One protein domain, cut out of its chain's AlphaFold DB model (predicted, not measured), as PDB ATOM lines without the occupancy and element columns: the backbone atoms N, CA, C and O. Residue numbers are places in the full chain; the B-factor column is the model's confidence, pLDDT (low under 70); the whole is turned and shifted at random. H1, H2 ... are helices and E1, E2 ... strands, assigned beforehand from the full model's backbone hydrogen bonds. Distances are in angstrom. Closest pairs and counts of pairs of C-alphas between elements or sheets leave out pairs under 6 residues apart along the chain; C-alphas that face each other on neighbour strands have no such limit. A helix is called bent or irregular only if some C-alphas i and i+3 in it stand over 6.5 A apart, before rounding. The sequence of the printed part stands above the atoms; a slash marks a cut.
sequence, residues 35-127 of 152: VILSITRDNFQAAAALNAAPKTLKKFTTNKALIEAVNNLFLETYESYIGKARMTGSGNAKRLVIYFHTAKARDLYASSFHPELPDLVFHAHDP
ATOM      1  N   VAL A  35      14.564   5.516  38.077       44.06
ATOM      2  CA  VAL A  35      14.705   6.939  38.428       44.06
ATOM      3  C   VAL A  35      15.829   7.602  37.620       44.06
ATOM      4  O   VAL A  35      15.621   8.695  37.096       44.06
ATOM      5  N   ILE A  36      16.965   6.930  37.393       45.97
ATOM      6  CA  ILE A  36      18.023   7.420  36.482       45.97
ATOM      7  C   ILE A  36      17.488   7.545  35.051       45.97
ATOM      8  O   ILE A  36      17.682   8.581  34.409       45.97
ATOM      9  N   LEU A  37      16.768   6.528  34.565       49.22
ATOM     10  CA  LEU A  37      16.180   6.502  33.223       49.22
ATOM     11  C   LEU A  37      15.097   7.579  33.061       49.22
ATOM     12  O   LEU A  37      14.942   8.140  31.978       49.22
ATOM     13  N   SER A  38      14.370   7.900  34.135       46.75
ATOM     14  CA  SER A  38      13.356   8.962  34.149       46.75
ATOM     15  C   SER A  38      13.971  10.366  34.128       46.75
ATOM     16  O   SER A  38      13.417  11.254  33.488       46.75
ATOM     17  N   ILE A  39      15.128  10.567  34.769       48.97
ATOM     18  CA  ILE A  39      15.792  11.878  34.882       48.97
ATOM     19  C   ILE A  39      16.645  12.218  33.638       48.97
ATOM     20  O   ILE A  39      16.910  13.389  33.377       48.97
ATOM     21  N   THR A  40      17.036  11.233  32.817       53.16
ATOM     22  CA  THR A  40      17.896  11.450  31.626       53.16
ATOM     23  C   THR A  40      17.220  11.256  30.264       53.16
ATOM     24  O   THR A  40      17.824  11.579  29.239       53.16
ATOM     25  N   ARG A  41      15.964  10.793  30.211       53.28
ATOM     26  CA  ARG A  41      15.246  10.520  28.944       53.28
ATOM     27  C   ARG A  41      14.906  11.756  28.109       53.28
ATOM     28  O   ARG A  41      14.765  11.644  26.894       53.28
ATOM     29  N   ASP A  42      14.799  12.924  28.732       61.47
ATOM     30  CA  ASP A  42      14.470  14.172  28.037       61.47
ATOM     31  C   ASP A  42      15.709  14.959  27.571       61.47
ATOM     32  O   ASP A  42      15.560  16.003  26.937       61.47
ATOM     33  N   ASN A  43      16.929  14.475  27.824       70.81
ATOM     34  CA  ASN A  43      18.145  15.257  27.567       70.81
ATOM     35  C   ASN A  43      18.657  15.146  26.126       70.81
ATOM     36  O   ASN A  43      19.330  16.050  25.632       70.81
ATOM     37  N   PHE A  44      18.344  14.053  25.424       83.56
ATOM     38  CA  PHE A  44      18.863  13.807  24.079       83.56
ATOM     39  C   PHE A  44      17.747  13.930  23.048       83.56
ATOM     40  O   PHE A  44      17.073  12.962  22.698       83.56
ATOM     41  N   GLN A  45      17.551  15.157  22.570       88.38
ATOM     42  CA  GLN A  45      16.525  15.485  21.586       88.38
ATOM     43  C   GLN A  45      17.159  15.828  20.241       88.38
ATOM     44  O   GLN A  45      18.206  16.470  20.187       88.38
ATOM     45  N   ALA A  46      16.496  15.447  19.154       89.69
ATOM     46  CA  ALA A  46      16.736  16.015  17.834       89.69
ATOM     47  C   ALA A  46      15.483  16.762  17.378       89.69
ATOM     48  O   ALA A  46      14.367  16.321  17.659       89.69
ATOM     49  N   ALA A  47      15.650  17.881  16.680       91.31
ATOM     50  CA  ALA A  47      14.531  18.648  16.153       91.31
ATOM     51  C   ALA A  47      14.742  19.030  14.695       91.31
ATOM     52  O   ALA A  47      15.846  19.393  14.296       91.31
ATOM     53  N   ALA A  48      13.647  19.017  13.944       92.06
ATOM     54  CA  ALA A  48      13.590  19.495  12.575       92.06
ATOM     55  C   ALA A  48      12.558  20.613  12.442       92.06
ATOM     56  O   ALA A  48      11.456  20.541  13.000       92.06
ATOM     57  N   ALA A  49      12.923  21.663  11.712       91.69
ATOM     58  CA  ALA A  49      12.039  22.782  11.429       91.69
ATOM     59  C   ALA A  49      11.095  22.414  10.280       91.69
ATOM     60  O   ALA A  49      11.537  22.082   9.184       91.69
ATOM     61  N   LEU A  50       9.786  22.462  10.531       89.88
ATOM     62  CA  LEU A  50       8.814  21.950   9.566       89.88
ATOM     63  C   LEU A  50       8.574  22.929   8.407       89.88
ATOM     64  O   LEU A  50       8.245  22.523   7.300       89.88
ATOM     65  N   ASN A  51       8.797  24.222   8.642       88.25
ATOM     66  CA  ASN A  51       8.743  25.260   7.613       88.25
ATOM     67  C   ASN A  51       9.815  25.090   6.520       88.25
ATOM     68  O   ASN A  51       9.625  25.584   5.414       88.25
ATOM     69  N   ALA A  52      10.913  24.390   6.816       87.44
ATOM     70  CA  ALA A  52      11.960  24.061   5.850       87.44
ATOM     71  C   ALA A  52      11.678  22.762   5.069       87.44
ATOM     72  O   ALA A  52      12.436  22.428   4.164       87.44
ATOM     73  N   ALA A  53      10.584  22.057   5.386       91.19
ATOM     74  CA  ALA A  53      10.252  20.743   4.840       91.19
ATOM     75  C   ALA A  53       8.907  20.752   4.067       91.19
ATOM     76  O   ALA A  53       7.916  20.145   4.497       91.19
ATOM     77  N   PRO A  54       8.819  21.461   2.922       90.00
ATOM     78  CA  PRO A  54       7.572  21.607   2.172       90.00
ATOM     79  C   PRO A  54       7.070  20.303   1.530       90.00
ATOM     80  O   PRO A  54       5.866  20.157   1.330       90.00
ATOM     81  N   LYS A  55       7.945  19.350   1.190       91.56
ATOM     82  CA  LYS A  55       7.553  18.030   0.663       91.56
ATOM     83  C   LYS A  55       6.939  17.182   1.772       91.56
ATOM     84  O   LYS A  55       5.872  16.611   1.561       91.56
ATOM     85  N   THR A  56       7.551  17.169   2.959       91.00
ATOM     86  CA  THR A  56       6.982  16.503   4.141       91.00
ATOM     87  C   THR A  56       5.614  17.092   4.493       91.00
ATOM     88  O   THR A  56       4.662  16.342   4.695       91.00
ATOM     89  N   LEU A  57       5.471  18.421   4.480       88.44
ATOM     90  CA  LEU A  57       4.186  19.092   4.726       88.44
ATOM     91  C   LEU A  57       3.108  18.777   3.680       88.44
ATOM     92  O   LEU A  57       1.927  18.729   4.015       88.44
ATOM     93  N   LYS A  58       3.493  18.553   2.419       90.69
ATOM     94  CA  LYS A  58       2.561  18.105   1.371       90.69
ATOM     95  C   LYS A  58       2.149  16.642   1.553       90.69
ATOM     96  O   LYS A  58       0.992  16.320   1.308       90.69
ATOM     97  N   LYS A  59       3.076  15.772   1.976       92.06
ATOM     98  CA  LYS A  59       2.827  14.337   2.223       92.06
ATOM     99  C   LYS A  59       1.945  14.125   3.457       92.06
ATOM    100  O   LYS A  59       1.038  13.301   3.426       92.06
ATOM    101  N   PHE A  60       2.176  14.889   4.525       90.94
ATOM    102  CA  PHE A  60       1.447  14.776   5.787       90.94
ATOM    103  C   PHE A  60       0.657  16.051   6.081       90.94
ATOM    104  O   PHE A  60       1.185  17.034   6.598       90.94
ATOM    105  N   THR A  61      -0.646  16.009   5.806       85.81
ATOM    106  CA  THR A  61      -1.553  17.158   5.974       85.81
ATOM    107  C   THR A  61      -1.862  17.490   7.436       85.81
ATOM    108  O   THR A  61      -2.350  18.580   7.733       85.81
ATOM    109  N   THR A  62      -1.564  16.582   8.371       91.69
ATOM    110  CA  THR A  62      -1.770  16.797   9.807       91.69
ATOM    111  C   THR A  62      -0.513  16.488  10.612       91.69
ATOM    112  O   THR A  62       0.251  15.576  10.295       91.69
ATOM    113  N   ASN A  63      -0.334  17.209  11.725       90.88
ATOM    114  CA  ASN A  63       0.736  16.917  12.684       90.88
ATOM    115  C   ASN A  63       0.658  15.476  13.203       90.88
ATOM    116  O   ASN A  63       1.692  14.864  13.439       90.88
ATOM    117  N   LYS A  64      -0.565  14.966  13.412       93.25
ATOM    118  CA  LYS A  64      -0.801  13.617  13.927       93.25
ATOM    119  C   LYS A  64      -0.262  12.568  12.955       93.25
ATOM    120  O   LYS A  64       0.539  11.743  13.372       93.25
ATOM    121  N   ALA A  65      -0.624  12.664  11.674       92.94
ATOM    122  CA  ALA A  65      -0.159  11.733  10.650       92.94
ATOM    123  C   ALA A  65       1.371  11.743  10.509       92.94
ATOM    124  O   ALA A  65       1.984  10.689  10.379       92.94
ATOM    125  N   LEU A  66       1.997  12.923  10.594       92.38
ATOM    126  CA  LEU A  66       3.458  13.027  10.580       92.38
ATOM    127  C   LEU A  66       4.094  12.352  11.805       92.38
ATOM    128  O   LEU A  66       5.055  11.604  11.658       92.38
ATOM    129  N   ILE A  67       3.565  12.601  13.007       92.06
ATOM    130  CA  ILE A  67       4.062  11.975  14.241       92.06
ATOM    131  C   ILE A  67       3.913  10.453  14.179       92.06
ATOM    132  O   ILE A  67       4.851   9.748  14.530       92.06
ATOM    133  N   GLU A  68       2.768   9.941  13.726       91.69
ATOM    134  CA  GLU A  68       2.529   8.498  13.592       91.69
ATOM    135  C   GLU A  68       3.476   7.859  12.573       91.69
ATOM    136  O   GLU A  68       4.097   6.848  12.880       91.69
ATOM    137  N   ALA A  69       3.665   8.478  11.404       90.50
ATOM    138  CA  ALA A  69       4.593   7.975  10.395       90.50
ATOM    139  C   ALA A  69       6.040   7.929  10.909       90.50
ATOM    140  O   ALA A  69       6.736   6.935  10.712       90.50
ATOM    141  N   VAL A  70       6.476   8.976  11.613       88.88
ATOM    142  CA  VAL A  70       7.800   9.028  12.250       88.88
ATOM    143  C   VAL A  70       7.912   7.973  13.346       88.88
ATOM    144  O   VAL A  70       8.906   7.262  13.406       88.88
ATOM    145  N   ASN A  71       6.896   7.835  14.200       89.38
ATOM    146  CA  ASN A  71       6.893   6.830  15.256       89.38
ATOM    147  C   ASN A  71       7.034   5.419  14.683       89.38
ATOM    148  O   ASN A  71       7.885   4.675  15.157       89.38
ATOM    149  N   ASN A  72       6.245   5.077  13.664       88.62
ATOM    150  CA  ASN A  72       6.269   3.753  13.046       88.62
ATOM    151  C   ASN A  72       7.625   3.477  12.389       88.62
ATOM    152  O   ASN A  72       8.257   2.473  12.702       88.62
ATOM    153  N   LEU A  73       8.123   4.419  11.579       85.50
ATOM    154  CA  LEU A  73       9.426   4.300  10.926       85.50
ATOM    155  C   LEU A  73      10.553   4.065  11.945       85.50
ATOM    156  O   LEU A  73      11.442   3.246  11.729       85.50
ATOM    157  N   PHE A  74      10.528   4.779  13.068       80.56
ATOM    158  CA  PHE A  74      11.619   4.724  14.039       80.56
ATOM    159  C   PHE A  74      11.526   3.538  14.983       80.56
ATOM    160  O   PHE A  74      12.568   3.040  15.396       80.56
ATOM    161  N   LEU A  75      10.316   3.099  15.328       82.44
ATOM    162  CA  LEU A  75      10.128   1.872  16.099       82.44
ATOM    163  C   LEU A  75      10.677   0.661  15.338       82.44
ATOM    164  O   LEU A  75      11.265  -0.215  15.960       82.44
ATOM    165  N   GLU A  76      10.535   0.641  14.011       78.88
ATOM    166  CA  GLU A  76      11.083  -0.427  13.167       78.88
ATOM    167  C   GLU A  76      12.598  -0.301  12.956       78.88
ATOM    168  O   GLU A  76      13.301  -1.306  12.898       78.88
ATOM    169  N   THR A  77      13.115   0.927  12.851       75.00
ATOM    170  CA  THR A  77      14.504   1.162  12.417       75.00
ATOM    171  C   THR A  77      15.500   1.299  13.576       75.00
ATOM    172  O   THR A  77      16.683   1.004  13.408       75.00
ATOM    173  N   TYR A  78      15.070   1.765  14.754       72.81
ATOM    174  CA  TYR A  78      15.981   2.170  15.829       72.81
ATOM    175  C   TYR A  78      15.568   1.618  17.199       72.81
ATOM    176  O   TYR A  78      14.702   2.178  17.867       72.81
ATOM    177  N   GLU A  79      16.307   0.631  17.716       72.75
ATOM    178  CA  GLU A  79      16.109   0.097  19.082       72.75
ATOM    179  C   GLU A  79      16.230   1.170  20.179       72.75
ATOM    180  O   GLU A  79      15.604   1.100  21.234       72.75
ATOM    181  N   SER A  80      17.039   2.202  19.930       69.12
ATOM    182  CA  SER A  80      17.251   3.314  20.864       69.12
ATOM    183  C   SER A  80      16.115   4.341  20.883       69.12
ATOM    184  O   SER A  80      16.169   5.298  21.670       69.12
ATOM    185  N   TYR A  81      15.099   4.172  20.037       74.62
ATOM    186  CA  TYR A  81      13.974   5.083  19.948       74.62
ATOM    187  C   TYR A  81      13.041   4.954  21.158       74.62
ATOM    188  O   TYR A  81      12.678   3.862  21.583       74.62
ATOM    189  N   ILE A  82      12.636   6.089  21.734       70.44
ATOM    190  CA  ILE A  82      11.785   6.117  22.939       70.44
ATOM    191  C   ILE A  82      10.280   6.085  22.593       70.44
ATOM    192  O   ILE A  82       9.447   5.955  23.489       70.44
ATOM    193  N   GLY A  83       9.893   6.203  21.317       69.62
ATOM    194  CA  GLY A  83       8.470   6.206  20.941       69.62
ATOM    195  C   GLY A  83       7.755   7.537  21.198       69.62
ATOM    196  O   GLY A  83       6.560   7.544  21.476       69.62
ATOM    197  N   LYS A  84       8.472   8.673  21.184       80.38
ATOM    198  CA  LYS A  84       7.941   9.975  21.640       80.38
ATOM    199  C   LYS A  84       8.140  11.142  20.670       80.38
ATOM    200  O   LYS A  84       8.409  12.259  21.109       80.38
ATOM    201  N   ALA A  85       7.994  10.945  19.364       89.88
ATOM    202  CA  ALA A  85       7.973  12.086  18.452       89.88
ATOM    203  C   ALA A  85       6.840  13.052  18.848       89.88
ATOM    204  O   ALA A  85       5.705  12.644  19.095       89.88
ATOM    205  N   ARG A  86       7.149  14.347  18.939       91.00
ATOM    206  CA  ARG A  86       6.194  15.390  19.338       91.00
ATOM    207  C   ARG A  86       6.286  16.598  18.426       91.00
ATOM    208  O   ARG A  86       7.364  16.967  17.967       91.00
ATOM    209  N   MET A  87       5.158  17.273  18.239       91.31
ATOM    210  CA  MET A  87       5.156  18.603  17.648       91.31
ATOM    211  C   MET A  87       5.356  19.651  18.742       91.31
ATOM    212  O   MET A  87       4.707  19.599  19.785       91.31
ATOM    213  N   THR A  88       6.233  20.617  18.498       88.06
ATOM    214  CA  THR A  88       6.468  21.764  19.384       88.06
ATOM    215  C   THR A  88       6.444  23.063  18.591       88.06
ATOM    216  O   THR A  88       6.560  23.052  17.367       88.06
ATOM    217  N   GLY A  89       6.290  24.190  19.288       84.81
ATOM    218  CA  GLY A  89       6.198  25.504  18.654       84.81
ATOM    219  C   GLY A  89       4.883  25.723  17.899       84.81
ATOM    220  O   GLY A  89       4.002  24.863  17.845       84.81
ATOM    221  N   SER A  90       4.740  26.912  17.327       80.75
ATOM    222  CA  SER A  90       3.558  27.341  16.578       80.75
ATOM    223  C   SER A  90       3.973  28.111  15.322       80.75
ATOM    224  O   SER A  90       5.095  28.613  15.235       80.75
ATOM    225  N   GLY A  91       3.079  28.173  14.328       85.44
ATOM    226  CA  GLY A  91       3.334  28.857  13.056       85.44
ATOM    227  C   GLY A  91       4.657  28.427  12.415       85.44
ATOM    228  O   GLY A  91       4.939  27.234  12.292       85.44
ATOM    229  N   ASN A  92       5.494  29.408  12.077       83.69
ATOM    230  CA  ASN A  92       6.804  29.192  11.451       83.69
ATOM    231  C   ASN A  92       7.865  28.632  12.411       83.69
ATOM    232  O   ASN A  92       8.898  28.146  11.964       83.69
ATOM    233  N   ALA A  93       7.617  28.680  13.722       83.25
ATOM    234  CA  ALA A  93       8.487  28.081  14.729       83.25
ATOM    235  C   ALA A  93       8.116  26.618  15.029       83.25
ATOM    236  O   ALA A  93       8.683  26.025  15.947       83.25
ATOM    237  N   LYS A  94       7.153  26.040  14.295       88.50
ATOM    238  CA  LYS A  94       6.733  24.652  14.474       88.50
ATOM    239  C   LYS A  94       7.873  23.688  14.119       88.50
ATOM    240  O   LYS A  94       8.463  23.762  13.040       88.50
ATOM    241  N   ARG A  95       8.154  22.761  15.033       91.31
ATOM    242  CA  ARG A  95       9.231  21.774  14.933       91.31
ATOM    243  C   ARG A  95       8.743  20.394  15.335       91.31
ATOM    244  O   ARG A  95       8.047  20.258  16.344       91.31
ATOM    245  N   LEU A  96       9.176  19.385  14.593       92.06
ATOM    246  CA  LEU A  96       9.087  18.000  15.034       92.06
ATOM    247  C   LEU A  96      10.290  17.707  15.932       92.06
ATOM    248  O   LEU A  96      11.419  17.998  15.548       92.06
ATOM    249  N   VAL A  97      10.048  17.149  17.115       90.81
ATOM    250  CA  VAL A  97      11.079  16.791  18.094       90.81
ATOM    251  C   VAL A  97      11.020  15.297  18.367       90.81
ATOM    252  O   VAL A  97       9.936  14.755  18.571       90.81
ATOM    253  N   ILE A  98      12.181  14.652  18.397       89.19
ATOM    254  CA  ILE A  98      12.361  13.210  18.582       89.19
ATOM    255  C   ILE A  98      13.316  12.982  19.753       89.19
ATOM    256  O   ILE A  98      14.265  13.746  19.935       89.19
ATOM    257  N   TYR A  99      13.055  11.942  20.540       86.50
ATOM    258  CA  TYR A  99      13.781  11.632  21.770       86.50
ATOM    259  C   TYR A  99      14.549  10.323  21.662       86.50
ATOM    260  O   TYR A  99      14.023   9.325  21.160       86.50
ATOM    261  N   PHE A 100      15.756  10.327  22.220       82.94
ATOM    262  CA  PHE A 100      16.679   9.198  22.204       82.94
ATOM    263  C   PHE A 100      17.159   8.848  23.611       82.94
ATOM    264  O   PHE A 100      17.301   9.720  24.466       82.94
ATOM    265  N   HIS A 101      17.459   7.567  23.846       77.88
ATOM    266  CA  HIS A 101      18.018   7.115  25.127       77.88
ATOM    267  C   HIS A 101      19.454   7.612  25.361       77.88
ATOM    268  O   HIS A 101      19.893   7.698  26.503       77.88
ATOM    269  N   THR A 102      20.202   7.928  24.297       81.62
ATOM    270  CA  THR A 102      21.607   8.353  24.385       81.62
ATOM    271  C   THR A 102      21.927   9.474  23.392       81.62
ATOM    272  O   THR A 102      21.328   9.560  22.319       81.62
ATOM    273  N   ALA A 103      22.929  10.300  23.716       83.62
ATOM    274  CA  ALA A 103      23.489  11.296  22.794       83.62
ATOM    275  C   ALA A 103      23.995  10.660  21.491       83.62
ATOM    276  O   ALA A 103      23.742  11.184  20.413       83.62
ATOM    277  N   LYS A 104      24.642   9.489  21.587       84.00
ATOM    278  CA  LYS A 104      25.170   8.760  20.426       84.00
ATOM    279  C   LYS A 104      24.067   8.413  19.427       84.00
ATOM    280  O   LYS A 104      24.248   8.620  18.234       84.00
ATOM    281  N   ALA A 105      22.924   7.920  19.905       82.75
ATOM    282  CA  ALA A 105      21.779   7.617  19.050       82.75
ATOM    283  C   ALA A 105      21.204   8.875  18.382       82.75
ATOM    284  O   ALA A 105      20.955   8.866  17.178       82.75
ATOM    285  N   ARG A 106      21.066   9.973  19.137       87.00
ATOM    286  CA  ARG A 106      20.653  11.277  18.597       87.00
ATOM    287  C   ARG A 106      21.600  11.759  17.495       87.00
ATOM    288  O   ARG A 106      21.128  12.201  16.455       87.00
ATOM    289  N   ASP A 107      22.909  11.695  17.721       86.12
ATOM    290  CA  ASP A 107      23.914  12.235  16.796       86.12
ATOM    291  C   ASP A 107      24.042  11.384  15.531       86.12
ATOM    292  O   ASP A 107      24.097  11.925  14.426       86.12
ATOM    293  N   LEU A 108      24.002  10.055  15.673       84.56
ATOM    294  CA  LEU A 108      23.885   9.141  14.536       84.56
ATOM    295  C   LEU A 108      22.629   9.449  13.718       84.56
ATOM    296  O   LEU A 108      22.699   9.540  12.497       84.56
ATOM    297  N   TYR A 109      21.492   9.670  14.377       81.38
ATOM    298  CA  TYR A 109      20.249   9.993  13.690       81.38
ATOM    299  C   TYR A 109      20.301  11.352  12.971       81.38
ATOM    300  O   TYR A 109      19.925  11.442  11.803       81.38
ATOM    301  N   ALA A 110      20.797  12.396  13.641       81.44
ATOM    302  CA  ALA A 110      20.916  13.743  13.079       81.44
ATOM    303  C   ALA A 110      21.892  13.813  11.890       81.44
ATOM    304  O   ALA A 110      21.760  14.687  11.038       81.44
ATOM    305  N   SER A 111      22.854  12.888  11.821       79.31
ATOM    306  CA  SER A 111      23.791  12.745  10.698       79.31
ATOM    307  C   SER A 111      23.342  11.736   9.634       79.31
ATOM    308  O   SER A 111      23.971  11.650   8.580       79.31
ATOM    309  N   SER A 112      22.259  10.992   9.871       79.12
ATOM    310  CA  SER A 112      21.726  10.013   8.920       79.12
ATOM    311  C   SER A 112      20.825  10.674   7.878       79.12
ATOM    312  O   SER A 112      20.082  11.611   8.174       79.12
ATOM    313  N   PHE A 113      20.857  10.153   6.652       77.44
ATOM    314  CA  PHE A 113      19.912  10.526   5.602       77.44
ATOM    315  C   PHE A 113      18.657   9.651   5.691       77.44
ATOM    316  O   PHE A 113      18.768   8.428   5.730       77.44
ATOM    317  N   HIS A 114      17.473  10.274   5.686       80.44
ATOM    318  CA  HIS A 114      16.178   9.593   5.825       80.44
ATOM    319  C   HIS A 114      15.371   9.726   4.529       80.44
ATOM    320  O   HIS A 114      14.699  10.743   4.343       80.44
ATOM    321  N   PRO A 115      15.393   8.728   3.624       80.00
ATOM    322  CA  PRO A 115      14.726   8.822   2.321       80.00
ATOM    323  C   PRO A 115      13.215   9.065   2.422       80.00
ATOM    324  O   PRO A 115      12.634   9.720   1.560       80.00
ATOM    325  N   GLU A 116      12.586   8.570   3.492       82.44
ATOM    326  CA  GLU A 116      11.152   8.729   3.756       82.44
ATOM    327  C   GLU A 116      10.738  10.159   4.122       82.44
ATOM    328  O   GLU A 116       9.572  10.538   3.939       82.44
ATOM    329  N   LEU A 117      11.695  10.948   4.625       84.75
ATOM    330  CA  LEU A 117      11.545  12.330   5.083       84.75
ATOM    331  C   LEU A 117      12.717  13.180   4.546       84.75
ATOM    332  O   LEU A 117      13.499  13.730   5.323       84.75
ATOM    333  N   PRO A 118      12.870  13.287   3.212       84.00
ATOM    334  CA  PRO A 118      14.121  13.717   2.581       84.00
ATOM    335  C   PRO A 118      14.416  15.213   2.738       84.00
ATOM    336  O   PRO A 118      15.532  15.655   2.486       84.00
ATOM    337  N   ASP A 119      13.414  16.009   3.102       91.88
ATOM    338  CA  ASP A 119      13.533  17.445   3.357       91.88
ATOM    339  C   ASP A 119      13.473  17.793   4.850       91.88
ATOM    340  O   ASP A 119      13.515  18.967   5.215       91.88
ATOM    341  N   LEU A 120      13.390  16.787   5.723       89.38
ATOM    342  CA  LEU A 120      13.361  16.979   7.162       89.38
ATOM    343  C   LEU A 120      14.784  16.878   7.720       89.38
ATOM    344  O   LEU A 120      15.319  15.795   7.939       89.38
ATOM    345  N   VAL A 121      15.407  18.035   7.944       89.81
ATOM    346  CA  VAL A 121      16.769  18.108   8.483       89.81
ATOM    347  C   VAL A 121      16.715  18.191  10.001       89.81
ATOM    348  O   VAL A 121      16.166  19.143  10.563       89.81
ATOM    349  N   PHE A 122      17.288  17.188  10.664       89.62
ATOM    350  CA  PHE A 122      17.349  17.126  12.117       89.62
ATOM    351  C   PHE A 122      18.668  17.661  12.648       89.62
ATOM    352  O   PHE A 122      19.744  17.356  12.144       89.62
ATOM    353  N   HIS A 123      18.573  18.412  13.736       88.19
ATOM    354  CA  HIS A 123      19.721  18.905  14.480       88.19
ATOM    355  C   HIS A 123      19.593  18.512  15.945       88.19
ATOM    356  O   HIS A 123      18.476  18.351  16.449       88.19
ATOM    357  N   ALA A 124      20.726  18.395  16.639       88.62
ATOM    358  CA  ALA A 124      20.723  18.266  18.088       88.62
ATOM    359  C   ALA A 124      19.943  19.441  18.691       88.62
ATOM    360  O   ALA A 124      20.205  20.608  18.398       88.62
ATOM    361  N   HIS A 125      18.936  19.114  19.490       85.69
ATOM    362  CA  HIS A 125      18.017  20.077  20.062       85.69
ATOM    363  C   HIS A 125      18.279  20.199  21.554       85.69
ATOM    364  O   HIS A 125      18.171  19.220  22.292       85.69
ATOM    365  N   ASP A 126      18.581  21.416  21.988       79.50
ATOM    366  CA  ASP A 126      18.680  21.753  23.397       79.50
ATOM    367  C   ASP A 126      17.333  22.327  23.882       79.50
ATOM    368  O   ASP A 126      16.962  23.445  23.501       79.50
ATOM    369  N   PRO A 127      16.572  21.598  24.720       69.75
ATOM    370  CA  PRO A 127      15.300  22.083  25.248       69.75
ATOM    371  C   PRO A 127      15.427  23.374  26.078       69.75
ATOM    372  O   PRO A 127      14.438  24.103  26.205       69.75
TER     373      PRO A 127
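This is residues 35 to 127 of the 152 residues of an uncharacterized protein of Rhizophagus irregularis (strain DAOM 197198w) (UniProt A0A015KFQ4). A strongly twisted sheet of four antiparallel strands has two helices, H3 and H4, packed over one face, H3 by E2 and E3 and H4 by E4 and E1, while the other face has no named helix. Two short helices lie off the sheet towards opposite ends of the longest axis, H1 at one end and H2 at the other. The 93 printed residues hold four named helices and four named strands, in the order H1 E1 H2 H3 E2 E3 H4 E4, with sheet order E2 - E3 - E1 - E4. The class is mixed, helices and strands; the whole is compact, with a radius of gyration of the C-alphas of 12.6 A, and spans 39 by 26 by 22 A.

The printed part opens with H1, residues 35 to 40, whose C-alpha 35 is at (14.705, 6.939, 38.428). E1, residues 45 to 49, measures 13.3 A from first to last C-alpha. H2 is residues 54 to 59, 8.7 A long, and H3 is residues 63 to 77, 20.9 A long, beginning with C-alpha 63 at (0.736, 16.917, 12.684). E2 is residues 86 to 88 and E3 residues 95 to 99, 13.1 A long. H4 is residues 103 to 111, 12.2 A long, and E4 is residues 122 to 125, with C-alpha 125 at (18.017, 20.077, 20.062).

In the sheet, E2 and E4 are the edge strands. E2 and E3 form a hairpin, with N 86 and O 97 within hydrogen-bond range at 2.8 A. E3 and E1 are antiparallel at 161 degrees, with N 98 and O 46 2.8 A apart. E1 and E4 are antiparallel at 129 degrees, with N 125 and O 45 2.8 A apart. H3 and H4 on one face make two layers, helices over a sheet. The closest C-alphas of H3 and E2 are those of Ile 67 and Arg 86, 6.5 A apart. H4 has a height over the sheet of 8.3 A and runs along the strands, at 21 degrees to E4 on the local plane; it lies over E4 and, only just, over E1, on which 3 of its C-alphas fall. The closest C-alphas of H4 and E4 are those of Ala 110 and Phe 122, 5.0 A apart. H3 and H4 are apart. H2 is not on the sheet and is near H3, with 5 pairs of C-alphas within 10 A. E1, H2, H3, E2 and E3, H4, E4 are split strand-helix-strand units, two strands that run the same way with another strand between them, each with a right-handed crossover. In H1, H2, H3 and H4 every O i to N i+4 pair is within hydrogen-bond range.

The outline is only just elongated; the two C-alphas farthest apart are those of Val 35 and Lys 58, 40.6 A. The printed part has no cut and no long link. The mean pLDDT of the printed part is 82.3; it is under 70 in residues 35 to 42, 80, 83 and 127.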